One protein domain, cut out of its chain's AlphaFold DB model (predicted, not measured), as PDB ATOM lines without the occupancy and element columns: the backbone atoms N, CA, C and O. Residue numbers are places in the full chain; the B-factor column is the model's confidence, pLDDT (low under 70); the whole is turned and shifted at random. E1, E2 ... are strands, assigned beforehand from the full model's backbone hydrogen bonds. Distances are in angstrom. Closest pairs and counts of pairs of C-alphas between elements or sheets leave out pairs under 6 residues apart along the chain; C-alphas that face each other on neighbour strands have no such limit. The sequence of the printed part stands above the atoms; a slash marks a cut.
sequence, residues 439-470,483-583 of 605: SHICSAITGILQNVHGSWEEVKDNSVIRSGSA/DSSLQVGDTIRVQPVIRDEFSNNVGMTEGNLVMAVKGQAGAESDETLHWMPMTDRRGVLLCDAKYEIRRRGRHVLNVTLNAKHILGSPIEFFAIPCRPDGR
ATOM      1  N   SER A 439      55.444  28.647 -36.250       89.75
ATOM      2  CA  SER A 439      56.533  29.462 -35.719       89.75
ATOM      3  C   SER A 439      55.994  30.609 -34.869       89.75
ATOM      4  O   SER A 439      55.238  31.457 -35.343       89.75
ATOM      5  N   HIS A 440      56.428  30.680 -33.609       88.31
ATOM      6  CA  HIS A 440      56.050  31.761 -32.690       88.31
ATOM      7  C   HIS A 440      56.557  33.136 -33.153       88.31
ATOM      8  O   HIS A 440      55.907  34.139 -32.886       88.31
ATOM      9  N   ILE A 441      57.673  33.176 -33.890       89.06
ATOM     10  CA  ILE A 441      58.292  34.414 -34.389       89.06
ATOM     11  C   ILE A 441      57.448  35.042 -35.502       89.06
ATOM     12  O   ILE A 441      57.354  36.259 -35.591       89.06
ATOM     13  N   CYS A 442      56.839  34.218 -36.354       88.56
ATOM     14  CA  CYS A 442      56.059  34.685 -37.503       88.56
ATOM     15  C   CYS A 442      54.553  34.740 -37.215       88.56
ATOM     16  O   CYS A 442      53.791  35.289 -38.011       88.56
ATOM     17  N   SER A 443      54.119  34.168 -36.091       90.69
ATOM     18  CA  SER A 443      52.736  34.230 -35.621       90.69
ATOM     19  C   SER A 443      52.491  35.534 -34.873       90.69
ATOM     20  O   SER A 443      53.346  35.995 -34.116       90.69
ATOM     21  N   ALA A 444      51.315  36.122 -35.066       89.88
ATOM     22  CA  ALA A 444      50.995  37.423 -34.496       89.88
ATOM     23  C   ALA A 444      49.522  37.535 -34.116       89.88
ATOM     24  O   ALA A 444      48.649  36.925 -34.738       89.88
ATOM     25  N   ILE A 445      49.247  38.366 -33.115       87.19
ATOM     26  CA  ILE A 445      47.890  38.795 -32.783       87.19
ATOM     27  C   ILE A 445      47.469  39.847 -33.808       87.19
ATOM     28  O   ILE A 445      48.080  40.908 -33.894       87.19
ATOM     29  N   THR A 446      46.460  39.529 -34.622       80.00
ATOM     30  CA  THR A 446      46.040  40.395 -35.740       80.00
ATOM     31  C   THR A 446      44.863  41.300 -35.410       80.00
ATOM     32  O   THR A 446      44.673  42.299 -36.093       80.00
ATOM     33  N   GLY A 447      44.101  40.977 -34.363       74.62
ATOM     34  CA  GLY A 447      42.983  41.792 -33.905       74.62
ATOM     35  C   GLY A 447      42.643  41.523 -32.445       74.62
ATOM     36  O   GLY A 447      42.665  40.373 -31.988       74.62
ATOM     37  N   ILE A 448      42.322  42.598 -31.729       77.50
ATOM     38  CA  ILE A 448      41.681  42.558 -30.416       77.50
ATOM     39  C   ILE A 448      40.377  43.338 -30.548       77.50
ATOM     40  O   ILE A 448      40.389  44.512 -30.920       77.50
ATOM     41  N   LEU A 449      39.254  42.672 -30.290       78.81
ATOM     42  CA  LEU A 449      37.930  43.283 -30.361       78.81
ATOM     43  C   LEU A 449      37.348  43.382 -28.953       78.81
ATOM     44  O   LEU A 449      37.384  42.405 -28.203       78.81
ATOM     45  N   GLN A 450      36.776  44.528 -28.612       76.88
ATOM     46  CA  GLN A 450      35.997  44.714 -27.393       76.88
ATOM     47  C   GLN A 450      34.513  44.703 -27.750       76.88
ATOM     48  O   GLN A 450      34.100  45.270 -28.761       76.88
ATOM     49  N   ASN A 451      33.703  44.042 -26.929       72.38
ATOM     50  CA  ASN A 451      32.257  44.165 -27.014       72.38
ATOM     51  C   ASN A 451      31.802  45.353 -26.160       72.38
ATOM     52  O   ASN A 451      31.831  45.265 -24.935       72.38
ATOM     53  N   VAL A 452      31.386  46.439 -26.809       60.78
ATOM     54  CA  VAL A 452      30.836  47.637 -26.165       60.78
ATOM     55  C   VAL A 452      29.348  47.703 -26.511       60.78
ATOM     56  O   VAL A 452      28.972  47.832 -27.675       60.78
ATOM     57  N   HIS A 453      28.479  47.556 -25.507       55.59
ATOM     58  CA  HIS A 453      27.015  47.644 -25.655       55.59
ATOM     59  C   HIS A 453      26.397  46.741 -26.749       55.59
ATOM     60  O   HIS A 453      25.403  47.103 -27.378       55.59
ATOM     61  N   GLY A 454      26.959  45.549 -26.977       58.03
ATOM     62  CA  GLY A 454      26.452  44.587 -27.964       58.03
ATOM     63  C   GLY A 454      27.026  44.758 -29.375       58.03
ATOM     64  O   GLY A 454      26.686  43.969 -30.259       58.03
ATOM     65  N   SER A 455      27.912  45.737 -29.584       57.97
ATOM     66  CA  SER A 455      28.673  45.925 -30.819       57.97
ATOM     67  C   SER A 455      30.134  45.523 -30.614       57.97
ATOM     68  O   SER A 455      30.754  45.869 -29.609       57.97
ATOM     69  N   TRP A 456      30.694  44.781 -31.573       72.25
ATOM     70  CA  TRP A 456      32.119  44.445 -31.582       72.25
ATOM     71  C   TRP A 456      32.900  45.570 -32.248       72.25
ATOM     72  O   TRP A 456      32.738  45.813 -33.445       72.25
ATOM     73  N   GLU A 457      33.775  46.212 -31.485       71.88
ATOM     74  CA  GLU A 457      34.644  47.279 -31.965       71.88
ATOM     75  C   GLU A 457      36.107  46.844 -31.889       71.88
ATOM     76  O   GLU A 457      36.535  46.179 -30.944       71.88
ATOM     77  N   GLU A 458      36.884  47.188 -32.916       71.38
ATOM     78  CA  GLU A 458      38.327  46.964 -32.917       71.38
ATOM     79  C   GLU A 458      38.998  47.965 -31.982       71.38
ATOM     80  O   GLU A 458      38.741  49.171 -32.060       71.38
ATOM     81  N   VAL A 459      39.861  47.470 -31.098       65.94
ATOM     82  CA  VAL A 459      40.566  48.316 -30.135       65.94
ATOM     83  C   VAL A 459      41.650  49.091 -30.881       65.94
ATOM     84  O   VAL A 459      42.754  48.600 -31.100       65.94
ATOM     85  N   LYS A 460      41.306  50.302 -31.329       54.50
ATOM     86  CA  LYS A 460      42.201  51.196 -32.088       54.50
ATOM     87  C   LYS A 460      43.145  52.009 -31.205       54.50
ATOM     88  O   LYS A 460      44.114  52.565 -31.714       54.50
ATOM     89  N   ASP A 461      42.844  52.108 -29.913       52.66
ATOM     90  CA  ASP A 461      43.577  52.954 -28.980       52.66
ATOM     91  C   ASP A 461      44.493  52.115 -28.074       52.66
ATOM     92  O   ASP A 461      44.037  51.326 -27.242       52.66
ATOM     93  N   ASN A 462      45.809  52.303 -28.223       49.78
ATOM     94  CA  ASN A 462      46.856  51.605 -27.458       49.78
ATOM     95  C   ASN A 462      46.852  51.961 -25.954       49.78
ATOM     96  O   ASN A 462      47.686  51.466 -25.190       49.78
ATOM     97  N   SER A 463      45.954  52.851 -25.521       45.72
ATOM     98  CA  SER A 463      45.802  53.299 -24.136       45.72
ATOM     99  C   SER A 463      45.167  52.233 -23.224       45.72
ATOM    100  O   SER A 463      45.515  52.172 -22.044       45.72
ATOM    101  N   VAL A 464      44.304  51.365 -23.773       51.75
ATOM    102  CA  VAL A 464      43.435  50.429 -23.020       51.75
ATOM    103  C   VAL A 464      44.015  49.026 -22.904       51.75
ATOM    104  O   VAL A 464      43.941  48.385 -21.854       51.75
ATOM    105  N   ILE A 465      44.581  48.545 -24.009       55.69
ATOM    106  CA  ILE A 465      45.114  47.198 -24.159       55.69
ATOM    107  C   ILE A 465      46.514  47.347 -24.746       55.69
ATOM    108  O   ILE A 465      46.677  47.689 -25.916       55.69
ATOM    109  N   ARG A 466      47.540  47.137 -23.921       55.94
ATOM    110  CA  ARG A 466      48.937  47.292 -24.336       55.94
ATOM    111  C   ARG A 466      49.453  45.947 -24.839       55.94
ATOM    112  O   ARG A 466      49.717  45.046 -24.047       55.94
ATOM    113  N   SER A 467      49.596  45.807 -26.157       43.72
ATOM    114  CA  SER A 467      50.334  44.693 -26.766       43.72
ATOM    115  C   SER A 467      51.835  44.923 -26.568       43.72
ATOM    116  O   SER A 467      52.359  45.958 -26.988       43.72
ATOM    117  N   GLY A 468      52.529  43.999 -25.903       37.22
ATOM    118  CA  GLY A 468      53.917  44.178 -25.479       37.22
ATOM    119  C   GLY A 468      54.910  44.495 -26.609       37.22
ATOM    120  O   GLY A 468      55.258  43.630 -27.407       37.22
ATOM    121  N   SER A 469      55.452  45.717 -26.598       31.88
ATOM    122  CA  SER A 469      56.809  46.026 -27.068       31.88
ATOM    123  C   SER A 469      57.615  46.551 -25.876       31.88
ATOM    124  O   SER A 469      57.149  47.444 -25.169       31.88
ATOM    125  N   ALA A 470      58.799  45.988 -25.637       29.80
ATOM    126  CA  ALA A 470      59.567  46.058 -24.389       29.80
ATOM    127  C   ALA A 470      60.177  47.431 -23.997       29.80
ATOM    128  O   ALA A 470      61.149  47.475 -23.247       29.80
ATOM    129  N   ASP A 483      38.006  57.884 -21.502       40.03
ATOM    130  CA  ASP A 483      37.076  57.235 -22.448       40.03
ATOM    131  C   ASP A 483      36.795  55.715 -22.380       40.03
ATOM    132  O   ASP A 483      35.705  55.216 -22.632       40.03
ATOM    133  N   SER A 484      37.846  54.938 -22.167       51.25
ATOM    134  CA  SER A 484      38.010  53.628 -22.782       51.25
ATOM    135  C   SER A 484      38.602  52.643 -21.780       51.25
ATOM    136  O   SER A 484      39.601  51.990 -22.020       51.25
ATOM    137  N   SER A 485      38.014  52.541 -20.593       60.88
ATOM    138  CA  SER A 485      38.405  51.524 -19.608       60.88
ATOM    139  C   SER A 485      37.478  50.317 -19.692       60.88
ATOM    140  O   SER A 485      36.270  50.484 -19.523       60.88
ATOM    141  N   LEU A 486      38.047  49.123 -19.889       73.69
ATOM    142  CA  LEU A 486      37.325  47.847 -19.853       73.69
ATOM    143  C   LEU A 486      36.603  47.671 -18.511       73.69
ATOM    144  O   LEU A 486      37.193  47.922 -17.456       73.69
ATOM    145  N   GLN A 487      35.348  47.233 -18.534       76.00
ATOM    146  CA  GLN A 487      34.554  46.992 -17.328       76.00
ATOM    147  C   GLN A 487      34.465  45.500 -17.001       76.00
ATOM    148  O   GLN A 487      34.550  44.638 -17.874       76.00
ATOM    149  N   VAL A 488      34.253  45.180 -15.724       77.56
ATOM    150  CA  VAL A 488      33.789  43.841 -15.341       77.56
ATOM    151  C   VAL A 488      32.454  43.566 -16.047       77.56
ATOM    152  O   VAL A 488      31.545  44.385 -15.980       77.56
ATOM    153  N   GLY A 489      32.345  42.426 -16.724       76.12
ATOM    154  CA  GLY A 489      31.231  42.054 -17.599       76.12
ATOM    155  C   GLY A 489      31.518  42.248 -19.093       76.12
ATOM    156  O   GLY A 489      30.865  41.608 -19.916       76.12
ATOM    157  N   ASP A 490      32.521  43.053 -19.466       80.44
ATOM    158  CA  ASP A 490      32.917  43.190 -20.869       80.44
ATOM    159  C   ASP A 490      33.537  41.887 -21.386       80.44
ATOM    160  O   ASP A 490      34.185  41.131 -20.658       80.44
ATOM    161  N   THR A 491      33.372  41.629 -22.684       83.50
ATOM    162  CA  THR A 491      34.032  40.509 -23.363       83.50
ATOM    163  C   THR A 491      35.059  41.031 -24.353       83.50
ATOM    164  O   THR A 491      34.728  41.838 -25.224       83.50
ATOM    165  N   ILE A 492      36.280  40.513 -24.272       85.19
ATOM    166  CA  ILE A 492      37.316  40.724 -25.283       85.19
ATOM    167  C   ILE A 492      37.425  39.497 -26.189       85.19
ATOM    168  O   ILE A 492      37.276  38.356 -25.745       85.19
ATOM    169  N   ARG A 493      37.689  39.729 -27.474       86.19
ATOM    170  CA  ARG A 493      38.076  38.699 -28.440       86.19
ATOM    171  C   ARG A 493      39.502  38.912 -28.882       86.19
ATOM    172  O   ARG A 493      39.883  40.038 -29.190       86.19
ATOM    173  N   VAL A 494      40.251  37.824 -28.978       87.06
ATOM    174  CA  VAL A 494      41.636  37.844 -29.447       87.06
ATOM    175  C   VAL A 494      41.774  36.912 -30.634       87.06
ATOM    176  O   VAL A 494      41.358  35.755 -30.570       87.06
ATOM    177  N   GLN A 495      42.341  37.454 -31.714       87.88
ATOM    178  CA  GLN A 495      42.425  36.800 -33.016       87.88
ATOM    179  C   GLN A 495      43.878  36.642 -33.487       87.88
ATOM    180  O   GLN A 495      44.358  37.434 -34.312       87.88
ATOM    181  N   PRO A 496      44.636  35.663 -32.955       89.56
ATOM    182  CA  PRO A 496      45.949  35.353 -33.490       89.56
ATOM    183  C   PRO A 496      45.866  34.597 -34.813       89.56
ATOM    184  O   PRO A 496      45.050  33.690 -34.999       89.56
ATOM    185  N   VAL A 497      46.775  34.955 -35.717       89.31
ATOM    186  CA  VAL A 497      47.059  34.214 -36.945       89.31
ATOM    187  C   VAL A 497      48.352  33.448 -36.733       89.31
ATOM    188  O   VAL A 497      49.394  34.034 -36.422       89.31
ATOM    189  N   ILE A 498      48.274  32.131 -36.904       88.81
ATOM    190  CA  ILE A 498      49.416  31.241 -36.738       88.81
ATOM    191  C   ILE A 498      50.072  31.004 -38.092       88.81
ATOM    192  O   ILE A 498      49.410  30.640 -39.067       88.81
ATOM    193  N   ARG A 499      51.384  31.231 -38.143       89.69
ATOM    194  CA  ARG A 499      52.185  31.119 -39.363       89.69
ATOM    195  C   ARG A 499      53.392  30.218 -39.166       89.69
ATOM    196  O   ARG A 499      53.887  30.093 -38.048       89.69
ATOM    197  N   ASP A 500      53.868  29.608 -40.243       89.88
ATOM    198  CA  ASP A 500      55.167  28.932 -40.265       89.88
ATOM    199  C   ASP A 500      56.320  29.948 -40.398       89.88
ATOM    200  O   ASP A 500      56.106  31.163 -40.428       89.88
ATOM    201  N   GLU A 501      57.561  29.464 -40.460       90.50
ATOM    202  CA  GLU A 501      58.752  30.317 -40.602       90.50
ATOM    203  C   GLU A 501      58.821  31.099 -41.930       90.50
ATOM    204  O   GLU A 501      59.537  32.096 -42.022       90.50
ATOM    205  N   PHE A 502      58.044  30.697 -42.942       88.88
ATOM    206  CA  PHE A 502      57.941  31.367 -44.242       88.88
ATOM    207  C   PHE A 502      56.686  32.236 -44.357       88.88
ATOM    208  O   PHE A 502      56.358  32.713 -45.441       88.88
ATOM    209  N   SER A 503      56.007  32.500 -43.236       88.44
ATOM    210  CA  SER A 503      54.773  33.289 -43.172       88.44
ATOM    211  C   SER A 503      53.563  32.663 -43.880       88.44
ATOM    212  O   SER A 503      52.597  33.378 -44.156       88.44
ATOM    213  N   ASN A 504      53.566  31.352 -44.130       89.19
ATOM    214  CA  ASN A 504      52.381  30.643 -44.608       89.19
ATOM    215  C   ASN A 504      51.394  30.432 -43.457       89.19
ATOM    216  O   ASN A 504      51.801  30.117 -42.339       89.19
ATOM    217  N   ASN A 505      50.093  30.561 -43.730       86.75
ATOM    218  CA  ASN A 505      49.059  30.321 -42.723       86.75
ATOM    219  C   ASN A 505      48.980  28.828 -42.387       86.75
ATOM    220  O   ASN A 505      48.838  27.992 -43.281       86.75
ATOM    221  N   VAL A 506      49.029  28.503 -41.097       85.62
ATOM    222  CA  VAL A 506      48.975  27.123 -40.605       85.62
ATOM    223  C   VAL A 506      47.597  26.865 -40.004       85.62
ATOM    224  O   VAL A 506      47.172  27.569 -39.089       85.62
ATOM    225  N   GLY A 507      46.897  25.838 -40.492       74.12
ATOM    226  CA  GLY A 507      45.701  25.330 -39.818       74.12
ATOM    227  C   GLY A 507      46.091  24.624 -38.519       74.12
ATOM    228  O   GLY A 507      46.989  23.785 -38.525       74.12
ATOM    229  N   MET A 508      45.460  24.973 -37.399       68.44
ATOM    230  CA  MET A 508      45.777  24.371 -36.101       68.44
ATOM    231  C   MET A 508      45.004  23.068 -35.884       68.44
ATOM    232  O   MET A 508      43.781  23.043 -35.984       68.44
ATOM    233  N   THR A 509      45.720  22.005 -35.521       54.69
ATOM    234  CA  THR A 509      45.182  20.839 -34.804       54.69
ATOM    235  C   THR A 509      45.464  21.046 -33.314       54.69
ATOM    236  O   THR A 509      46.575  21.440 -32.961       54.69
ATOM    237  N   GLU A 510      44.456  20.866 -32.459       52.25
ATOM    238  CA  GLU A 510      44.491  21.183 -31.021       52.25
ATOM    239  C   GLU A 510      45.770  20.681 -30.315       52.25
ATOM    240  O   GLU A 510      46.164  19.530 -30.484       52.25
ATOM    241  N   GLY A 511      46.420  21.548 -29.519       60.06
ATOM    242  CA  GLY A 511      47.507  21.153 -28.603       60.06
ATOM    243  C   GLY A 511      48.692  22.122 -28.465       60.06
ATOM    244  O   GLY A 511      49.300  22.170 -27.400       60.06
ATOM    245  N   ASN A 512      49.008  22.934 -29.484       73.56
ATOM    246  CA  ASN A 512      50.253  23.734 -29.489       73.56
ATOM    247  C   ASN A 512      50.075  25.215 -29.111       73.56
ATOM    248  O   ASN A 512      51.051  25.877 -28.751       73.56
ATOM    249  N   LEU A 513      48.851  25.741 -29.213       86.44
ATOM    250  CA  LEU A 513      48.497  27.131 -28.924       86.44
ATOM    251  C   LEU A 513      47.748  27.214 -27.593       86.44
ATOM    252  O   LEU A 513      46.643  26.684 -27.465       86.44
ATOM    253  N   VAL A 514      48.337  27.914 -26.626       88.00
ATOM    254  CA  VAL A 514      47.762  28.140 -25.296       88.00
ATOM    255  C   VAL A 514      47.506  29.628 -25.117       88.00
ATOM    256  O   VAL A 514      48.429  30.443 -25.212       88.00
ATOM    257  N   MET A 515      46.251  29.973 -24.842       89.69
ATOM    258  CA  MET A 515      45.832  31.316 -24.454       89.69
ATOM    259  C   MET A 515      45.402  31.275 -22.993       89.69
ATOM    260  O   MET A 515      44.471  30.547 -22.667       89.69
ATOM    261  N   ALA A 516      46.078  32.010 -22.115       89.38
ATOM    262  CA  ALA A 516      45.806  31.978 -20.681       89.38
ATOM    263  C   ALA A 516      45.815  33.380 -20.074       89.38
ATOM    264  O   ALA A 516      46.741  34.158 -20.319       89.38
ATOM    265  N   VAL A 517      44.806  33.692 -19.263       87.69
ATOM    266  CA  VAL A 517      44.698  34.969 -18.548       87.69
ATOM    267  C   VAL A 517      45.162  34.801 -17.107       87.69
ATOM    268  O   VAL A 517      44.715  33.902 -16.395       87.69
ATOM    269  N   LYS A 518      46.045  35.703 -16.668       83.94
ATOM    270  CA  LYS A 518      46.487  35.831 -15.277       83.94
ATOM    271  C   LYS A 518      45.901  37.099 -14.663       83.94
ATOM    272  O   LYS A 518      46.185  38.198 -15.143       83.94
ATOM    273  N   GLY A 519      45.108  36.949 -13.603       68.94
ATOM    274  CA  GLY A 519      44.648  38.062 -12.766       68.94
ATOM    275  C   GLY A 519      45.664  38.400 -11.669       68.94
ATOM    276  O   GLY A 519      46.423  37.535 -11.233       68.94
ATOM    277  N   GLN A 520      45.702  39.651 -11.204       60.28
ATOM    278  CA  GLN A 520      46.601  40.047 -10.115       60.28
ATOM    279  C   GLN A 520      46.053  39.676  -8.718       60.28
ATOM    280  O   GLN A 520      44.921  40.008  -8.386       60.28
ATOM    281  N   ALA A 521      46.938  39.060  -7.917       46.16
ATOM    282  CA  ALA A 521      46.904  38.805  -6.468       46.16
ATOM    283  C   ALA A 521      45.774  37.901  -5.916       46.16
ATOM    284  O   ALA A 521      44.659  38.343  -5.667       46.16
ATOM    285  N   GLY A 522      46.126  36.636  -5.630       48.34
ATOM    286  CA  GLY A 522      45.406  35.766  -4.684       48.34
ATOM    287  C   GLY A 522      44.721  34.513  -5.248       48.34
ATOM    288  O   GLY A 522      44.198  33.730  -4.466       48.34
ATOM    289  N   ALA A 523      44.719  34.288  -6.567       44.22
ATOM    290  CA  ALA A 523      44.111  33.100  -7.180       44.22
ATOM    291  C   ALA A 523      45.169  32.239  -7.892       44.22
ATOM    292  O   ALA A 523      45.768  32.670  -8.872       44.22
ATOM    293  N   GLU A 524      45.383  31.019  -7.397       44.47
ATOM    294  CA  GLU A 524      46.380  30.038  -7.859       44.47
ATOM    295  C   GLU A 524      46.047  29.343  -9.203       44.47
ATOM    296  O   GLU A 524      46.504  28.230  -9.449       44.47
ATOM    297  N   SER A 525      45.277  29.946 -10.115       54.97
ATOM    298  CA  SER A 525      44.962  29.279 -11.392       54.97
ATOM    299  C   SER A 525      44.936  30.231 -12.584       54.97
ATOM    300  O   SER A 525      44.061  31.094 -12.671       54.97
ATOM    301  N   ASP A 526      45.863  30.029 -13.523       69.38
ATOM    302  CA  ASP A 526      45.806  30.597 -14.871       69.38
ATOM    303  C   ASP A 526      44.506  30.123 -15.567       69.38
ATOM    304  O   ASP A 526      44.286  28.920 -15.722       69.38
ATOM    305  N   GLU A 527      43.630  31.042 -15.992       85.31
ATOM    306  CA  GLU A 527      42.406  30.682 -16.729       85.31
ATOM    307  C   GLU A 527      42.759  30.450 -18.201       85.31
ATOM    308  O   GLU A 527      43.088  31.391 -18.926       85.31
ATOM    309  N   THR A 528      42.721  29.191 -18.644       86.81
ATOM    310  CA  THR A 528      42.979  28.838 -20.048       86.81
ATOM    311  C   THR A 528      41.726  29.078 -20.882       86.81
ATOM    312  O   THR A 528      40.658  28.548 -20.583       86.81
ATOM    313  N   LEU A 529      41.857  29.867 -21.946       87.50
ATOM    314  CA  LEU A 529      40.761  30.203 -22.843       87.50
ATOM    315  C   LEU A 529      40.559  29.103 -23.881       87.50
ATOM    316  O   LEU A 529      41.505  28.674 -24.549       87.50
ATOM    317  N   HIS A 530      39.303  28.710 -24.076       87.38
ATOM    318  CA  HIS A 530      38.916  27.942 -25.249       87.38
ATOM    319  C   HIS A 530      38.912  28.855 -26.480       87.38
ATOM    320  O   HIS A 530      38.402  29.979 -26.441       87.38
ATOM    321  N   TRP A 531      39.477  28.362 -27.575       88.62
ATOM    322  CA  TRP A 531      39.534  29.062 -28.850       88.62
ATOM    323  C   TRP A 531      39.009  28.160 -29.961       88.62
ATOM    324  O   TRP A 531      39.103  26.940 -29.873       88.62
ATOM    325  N   MET A 532      38.468  28.768 -31.013       85.06
ATOM    326  CA  MET A 532      37.960  28.048 -32.181       85.06
ATOM    327  C   MET A 532      38.656  28.532 -33.455       85.06
ATOM    328  O   MET A 532      38.882  29.738 -33.598       85.06
ATOM    329  N   PRO A 533      38.992  27.640 -34.401       84.25
ATOM    330  CA  PRO A 533      39.482  28.058 -35.704       84.25
ATOM    331  C   PRO A 533      38.359  28.762 -36.479       84.25
ATOM    332  O   PRO A 533      37.235  28.268 -36.567       84.25
ATOM    333  N   MET A 534      38.664  29.916 -37.064       80.69
ATOM    334  CA  MET A 534      37.777  30.654 -37.960       80.69
ATOM    335  C   MET A 534      38.533  31.083 -39.214       80.69
ATOM    336  O   MET A 534      39.759  31.155 -39.236       80.69
ATOM    337  N   THR A 535      37.788  31.384 -40.272       81.38
ATOM    338  CA  THR A 535      38.338  31.973 -41.494       81.38
ATOM    339  C   THR A 535      37.847  33.410 -41.602       81.38
ATOM    340  O   THR A 535      36.645  33.658 -41.481       81.38
ATOM    341  N   ASP A 536      38.756  34.366 -41.796       77.00
ATOM    342  CA  ASP A 536      38.374  35.761 -42.010       77.00
ATOM    343  C   ASP A 536      37.772  35.980 -43.412       77.00
ATOM    344  O   ASP A 536      37.781  35.102 -44.278       77.00
ATOM    345  N   ARG A 537      37.266  37.192 -43.676       73.75
ATOM    346  CA  ARG A 537      36.689  37.555 -44.988       73.75
ATOM    347  C   ARG A 537      37.684  37.456 -46.155       73.75
ATOM    348  O   ARG A 537      37.261  37.518 -47.304       73.75
ATOM    349  N   ARG A 538      38.986  37.347 -45.874       73.50
ATOM    350  CA  ARG A 538      40.075  37.232 -46.852       73.50
ATOM    351  C   ARG A 538      40.564  35.788 -47.007       73.50
ATOM    352  O   ARG A 538      41.525  35.567 -47.738       73.50
ATOM    353  N   GLY A 539      39.925  34.814 -46.355       71.56
ATOM    354  CA  GLY A 539      40.324  33.408 -46.425       71.56
ATOM    355  C   GLY A 539      41.480  33.035 -45.490       71.56
ATOM    356  O   GLY A 539      42.041  31.951 -45.622       71.56
ATOM    357  N   VAL A 540      41.872  33.912 -44.560       77.94
ATOM    358  CA  VAL A 540      42.959  33.657 -43.605       77.94
ATOM    359  C   VAL A 540      42.429  32.863 -42.418       77.94
ATOM    360  O   VAL A 540      41.454  33.263 -41.782       77.94
ATOM    361  N   LEU A 541      43.101  31.756 -42.096       80.94
ATOM    362  CA  LEU A 541      42.833  30.973 -40.892       80.94
ATOM    363  C   LEU A 541      43.336  31.733 -39.657       80.94
ATOM    364  O   LEU A 541      44.528  32.028 -39.541       80.94
ATOM    365  N   LEU A 542      42.426  32.037 -38.736       84.69
ATOM    366  CA  LEU A 542      42.710  32.655 -37.443       84.69
ATOM    367  C   LEU A 542      42.100  31.826 -36.312       84.69
ATOM    368  O   LEU A 542      41.177  31.043 -36.528       84.69
ATOM    369  N   CYS A 543      42.613  31.991 -35.100       87.00
ATOM    370  CA  CYS A 543      42.005  31.411 -33.903       87.00
ATOM    371  C   CYS A 543      41.187  32.500 -33.207       87.00
ATOM    372  O   CYS A 543      41.691  33.599 -33.051       87.00
ATOM    373  N   ASP A 544      39.953  32.233 -32.789       88.00
ATOM    374  CA  ASP A 544      39.117  33.187 -32.046       88.00
ATOM    375  C   ASP A 544      38.965  32.705 -30.611       88.00
ATOM    376  O   ASP A 544      38.372  31.652 -30.371       88.00
ATOM    377  N   ALA A 545      39.504  33.467 -29.664       89.25
ATOM    378  CA  ALA A 545      39.288  33.246 -28.241       89.25
ATOM    379  C   ALA A 545      38.454  34.381 -27.664       89.25
ATOM    380  O   ALA A 545      38.696  35.549 -27.972       89.25
ATOM    381  N   LYS A 546      37.501  34.039 -26.796       89.44
ATOM    382  CA  LYS A 546      36.685  35.003 -26.052       89.44
ATOM    383  C   LYS A 546      37.068  34.954 -24.586       89.44
ATOM    384  O   LYS A 546      37.186  33.870 -24.022       89.44
ATOM    385  N   TYR A 547      37.200  36.120 -23.974       88.00
ATOM    386  CA  TYR A 547      37.403  36.246 -22.542       88.00
ATOM    387  C   TYR A 547      36.416  37.245 -21.956       88.00
ATOM    388  O   TYR A 547      36.383  38.405 -22.357       88.00
ATOM    389  N   GLU A 548      35.606  36.769 -21.018       86.81
ATOM    390  CA  GLU A 548      34.691  37.587 -20.230       86.81
ATOM    391  C   GLU A 548      35.419  38.080 -18.977       86.81
ATOM    392  O   GLU A 548      35.924  37.293 -18.174       86.81
ATOM    393  N   ILE A 549      35.475  39.395 -18.798       82.62
ATOM    394  CA  ILE A 549      36.194  40.017 -17.694       82.62
ATOM    395  C   ILE A 549      35.346  39.904 -16.431       82.62
ATOM    396  O   ILE A 549      34.406  40.660 -16.225       82.62
ATOM    397  N   ARG A 550      35.686  38.974 -15.539       82.19
ATOM    398  CA  ARG A 550      34.892  38.719 -14.318       82.19
ATOM    399  C   ARG A 550      35.383  39.448 -13.076       82.19
ATOM    400  O   ARG A 550      34.681  39.496 -12.071       82.19
ATOM    401  N   ARG A 551      36.604  39.983 -13.109       78.69
ATOM    402  CA  ARG A 551      37.239  40.622 -11.948       78.69
ATOM    403  C   ARG A 551      37.844  41.958 -12.333       78.69
ATOM    404  O   ARG A 551      38.392  42.100 -13.425       78.69
ATOM    405  N   ARG A 552      37.770  42.915 -11.410       77.38
ATOM    406  CA  ARG A 552      38.479  44.193 -11.518       77.38
ATOM    407  C   ARG A 552      39.986  43.981 -11.342       77.38
ATOM    408  O   ARG A 552      40.402  42.997 -10.733       77.38
ATOM    409  N   GLY A 553      40.782  44.937 -11.799       74.19
ATOM    410  CA  GLY A 553      42.232  44.951 -11.639       74.19
ATOM    411  C   GLY A 553      42.987  44.638 -12.929       74.19
ATOM    412  O   GLY A 553      42.428  44.645 -14.026       74.19
ATOM    413  N   ARG A 554      44.295  44.408 -12.792       77.81
ATOM    414  CA  ARG A 554      45.187  44.126 -13.919       77.81
ATOM    415  C   ARG A 554      45.062  42.668 -14.358       77.81
ATOM    416  O   ARG A 554      45.152  41.760 -13.530       77.81
ATOM    417  N   HIS A 555      44.943  42.478 -15.665       81.31
ATOM    418  CA  HIS A 555      44.923  41.187 -16.338       81.31
ATOM    419  C   HIS A 555      46.069  41.107 -17.340       81.31
ATOM    420  O   HIS A 555      46.373  42.080 -18.035       81.31
ATOM    421  N   VAL A 556      46.694  39.936 -17.420       85.12
ATOM    422  CA  VAL A 556      47.735  39.635 -18.406       85.12
ATOM    423  C   VAL A 556      47.302  38.416 -19.206       85.12
ATOM    424  O   VAL A 556      47.254  37.307 -18.676       85.12
ATOM    425  N   LEU A 557      46.982  38.619 -20.480       87.19
ATOM    426  CA  LEU A 557      46.670  37.546 -21.413       87.19
ATOM    427  C   LEU A 557      47.945  37.103 -22.138       87.19
ATOM    428  O   LEU A 557      48.535  37.828 -22.946       87.19
ATOM    429  N   ASN A 558      48.341  35.867 -21.871       89.38
ATOM    430  CA  ASN A 558      49.458  35.202 -22.514       89.38
ATOM    431  C   ASN A 558      48.933  34.366 -23.677       89.38
ATOM    432  O   ASN A 558      48.087  33.499 -23.486       89.38
ATOM    433  N   VAL A 559      49.452  34.612 -24.874       90.00
ATOM    434  CA  VAL A 559      49.205  33.813 -26.072       90.00
ATOM    435  C   VAL A 559      50.538  33.196 -26.449       90.00
ATOM    436  O   VAL A 559      51.460  33.877 -26.904       90.00
ATOM    437  N   THR A 560      50.651  31.902 -26.190       89.62
ATOM    438  CA  THR A 560      51.892  31.154 -26.359       89.62
ATOM    439  C   THR A 560      51.712  30.027 -27.357       89.62
ATOM    440  O   THR A 560      50.717  29.310 -27.332       89.62
ATOM    441  N   LEU A 561      52.698  29.869 -28.229       89.50
ATOM    442  CA  LEU A 561      52.809  28.778 -29.181       89.50
ATOM    443  C   LEU A 561      54.058  27.971 -28.817       89.50
ATOM    444  O   LEU A 561      55.157  28.527 -28.766       89.50
ATOM    445  N   ASN A 562      53.897  26.677 -28.526       87.25
ATOM    446  CA  ASN A 562      54.969  25.819 -27.995       87.25
ATOM    447  C   ASN A 562      55.670  26.447 -26.768       87.25
ATOM    448  O   ASN A 562      56.899  26.505 -26.703       87.25
ATOM    449  N   ALA A 563      54.876  26.976 -25.828       87.12
ATOM    450  CA  ALA A 563      55.320  27.675 -24.614       87.12
ATOM    451  C   ALA A 563      56.145  28.966 -24.831       87.12
ATOM    452  O   ALA A 563      56.738  29.484 -23.886       87.12
ATOM    453  N   LYS A 564      56.173  29.525 -26.048       90.50
ATOM    454  CA  LYS A 564      56.812  30.819 -26.350       90.50
ATOM    455  C   LYS A 564      55.778  31.850 -26.785       90.50
ATOM    456  O   LYS A 564      54.854  31.515 -27.521       90.50
ATOM    457  N   HIS A 565      55.935  33.101 -26.359       89.31
ATOM    458  CA  HIS A 565      55.043  34.187 -26.768       89.31
ATOM    459  C   HIS A 565      55.110  34.427 -28.277       89.31
ATOM    460  O   HIS A 565      56.193  34.431 -28.866       89.31
ATOM    461  N   ILE A 566      53.942  34.631 -28.884       89.81
ATOM    462  CA  ILE A 566      53.832  35.118 -30.262       89.81
ATOM    463  C   ILE A 566      53.936  36.649 -30.298       89.81
ATOM    464  O   ILE A 566      53.801  37.311 -29.265       89.81
ATOM    465  N   LEU A 567      54.121  37.234 -31.482       88.44
ATOM    466  CA  LEU A 567      54.154  38.690 -31.628       88.44
ATOM    467  C   LEU A 567      52.832  39.327 -31.164       88.44
ATOM    468  O   LEU A 567      51.744  38.906 -31.561       88.44
ATOM    469  N   GLY A 568      52.935  40.354 -30.319       82.25
ATOM    470  CA  GLY A 568      51.791  41.019 -29.683       82.25
ATOM    471  C   GLY A 568      51.381  40.427 -28.329       82.25
ATOM    472  O   GLY A 568      50.511  40.996 -27.675       82.25
ATOM    473  N   SER A 569      52.012  39.332 -27.884       86.94
ATOM    474  CA  SER A 569      51.867  38.766 -26.538       86.94
ATOM    475  C   SER A 569      53.115  39.039 -25.677       86.94
ATOM    476  O   SER A 569      54.222  38.994 -26.213       86.94
ATOM    477  N   PRO A 570      52.991  39.257 -24.352       87.00
ATOM    478  CA  PRO A 570      51.758  39.335 -23.563       87.00
ATOM    479  C   PRO A 570      50.911  40.572 -23.889       87.00
ATOM    480  O   PRO A 570      51.424  41.599 -24.337       87.00
ATOM    481  N   ILE A 571      49.604  40.439 -23.667       83.88
ATOM    482  CA  ILE A 571      48.652  41.545 -23.716       83.88
ATOM    483  C   ILE A 571      48.319  41.936 -22.280       83.88
ATOM    484  O   ILE A 571      47.810  41.113 -21.520       83.88
ATOM    485  N   GLU A 572      48.561  43.193 -21.921       80.31
ATOM    486  CA  GLU A 572      48.192  43.729 -20.611       80.31
ATOM    487  C   GLU A 572      47.000  44.677 -20.726       80.31
ATOM    488  O   GLU A 572      46.980  45.569 -21.578       80.31
ATOM    489  N   PHE A 573      46.013  44.504 -19.850       78.38
ATOM    490  CA  PHE A 573      44.852  45.387 -19.769       78.38
ATOM    491  C   PHE A 573      44.346  45.525 -18.329       78.38
ATOM    492  O   PHE A 573      44.631  44.696 -17.462       78.38
ATOM    493  N   PHE A 574      43.611  46.603 -18.056       76.88
ATOM    494  CA  PHE A 574      43.078  46.907 -16.727       76.88
ATOM    495  C   PHE A 574      41.554  46.996 -16.765       76.88
ATOM    496  O   PHE A 574      40.995  47.718 -17.589       76.88
ATOM    497  N   ALA A 575      40.900  46.273 -15.857       76.31
ATOM    498  CA  ALA A 575      39.452  46.237 -15.734       76.31
ATOM    499  C   ALA A 575      38.973  47.035 -14.516       76.31
ATOM    500  O   ALA A 575      39.434  46.806 -13.396       76.31
ATOM    501  N   ILE A 576      38.008  47.928 -14.713       74.75
ATOM    502  CA  ILE A 576      37.331  48.654 -13.630       74.75
ATOM    503  C   ILE A 576      36.017  47.957 -13.232       74.75
ATOM    504  O   ILE A 576      35.456  47.204 -14.032       74.75
ATOM    505  N   PRO A 577      35.490  48.178 -12.015       71.94
ATOM    506  CA  PRO A 577      34.177  47.667 -11.621       71.94
ATOM    507  C   PRO A 577      33.059  48.122 -12.571       71.94
ATOM    508  O   PRO A 577      33.052  49.265 -13.033       71.94
ATOM    509  N   CYS A 578      32.091  47.239 -12.827       64.31
ATOM    510  CA  CYS A 578      30.866  47.597 -13.540       64.31
ATOM    511  C   CYS A 578      30.019  48.561 -12.694       64.31
ATOM    512  O   CYS A 578      29.984  48.447 -11.465       64.31
ATOM    513  N   ARG A 579      29.309  49.496 -13.333       62.75
ATOM    514  CA  ARG A 579      28.317  50.331 -12.639       62.75
ATOM    515  C   ARG A 579      27.044  49.537 -12.333       62.75
ATOM    516  O   ARG A 579      26.640  48.753 -13.184       62.75
ATOM    517  N   PRO A 580      26.347  49.817 -11.215       53.84
ATOM    518  CA  PRO A 580      25.053  49.197 -10.913       53.84
ATOM    519  C   PRO A 580      23.995  49.395 -12.017       53.84
ATOM    520  O   PRO A 580      23.225  48.478 -12.280       53.84
ATOM    521  N   ASP A 581      24.015  50.546 -12.708       51.50
ATOM    522  CA  ASP A 581      22.926  50.976 -13.609       51.50
ATOM    523  C   ASP A 581      23.351  51.227 -15.078       51.50
ATOM    524  O   ASP A 581      22.592  51.797 -15.863       51.50
ATOM    525  N   GLY A 582      24.579  50.868 -15.479       51.22
ATOM    526  CA  GLY A 582      25.013  50.913 -16.890       51.22
ATOM    527  C   GLY A 582      25.182  52.296 -17.562       51.22
ATOM    528  O   GLY A 582      25.348  52.349 -18.778       51.22
ATOM    529  N   ARG A 583      25.160  53.425 -16.831       52.59
ATOM    530  CA  ARG A 583      25.378  54.789 -17.392       52.59
ATOM    531  C   ARG A 583      26.857  55.215 -17.417       52.59
ATOM    532  O   ARG A 583      27.621  54.774 -16.566       52.59
TER     533      ARG A 583
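What this domain is: This is residues 439 to 470 and 483 to 583 of the 605 residues of the protein "Hypothetical protein" of Haptolina brevifila (UniProt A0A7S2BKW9). Two antiparallel sheets lie face to face as a sandwich: a strongly twisted, curled sheet in the order E2 E1 E4 E7 E6, and a smaller one in the order E3 E9 E8 E5. The printed part has 133 residues, with nine named strands, E1 to E9 along the chain, and no named helix; its class is all strand, though under half of its residues are in named strands. It is compact, with a radius of gyration of the C-alphas of 15.0 A and spans of 49 by 35 by 28 A.

Where its parts are: Find C-alpha 439 at (56.533, 29.462, -35.719); from there E1 runs 32.9 A to residue 452, and it bends by 83 degrees at residue 442. Next come E2, residues 455 to 458, and E3, residues 465 to 467. Past the cut, look for E4 at residues 491 to 500, 29.4 A, E5 at 513 to 519, 19.9 A, and E6 at 531 to 535. Then E7 spans residues 541 to 548, 23.2 A, E8 553 to 561, 26.1 A, and E9 571 to 576, ending at (37.331, 48.654, -13.630).

How they stand to each other: In the larger sheet, look within hydrogen-bond range at N 450 and O 457, 2.9 A, in the hairpin E1 and E2; N 446 and O 495, 3.0 A, between E1 and E4; N 494 and O 545, 2.9 A, between E4 and E7; and N 534 and O 542, 2.8 A, in the hairpin E6 and E7. In the smaller sheet, find N 466 and O 572, 2.9 A, between E3 and E9; N 555 and O 573, 2.9 A, in the hairpin E8 and E9; and N 516 and O 558, 2.9 A, between E8 and E5. The parts of the sheets that face each other are 10.3 A centre to centre.

The domain as a whole: Residues 471 to 482 are not printed, and C-alphas 470 and 483 are 25.2 A apart across that cut. The links E4 to E5 and E5 to E6 are long. Mean pLDDT of the printed part is 75.0; among the residues under 70 are 459 to 470 and 519 to 526.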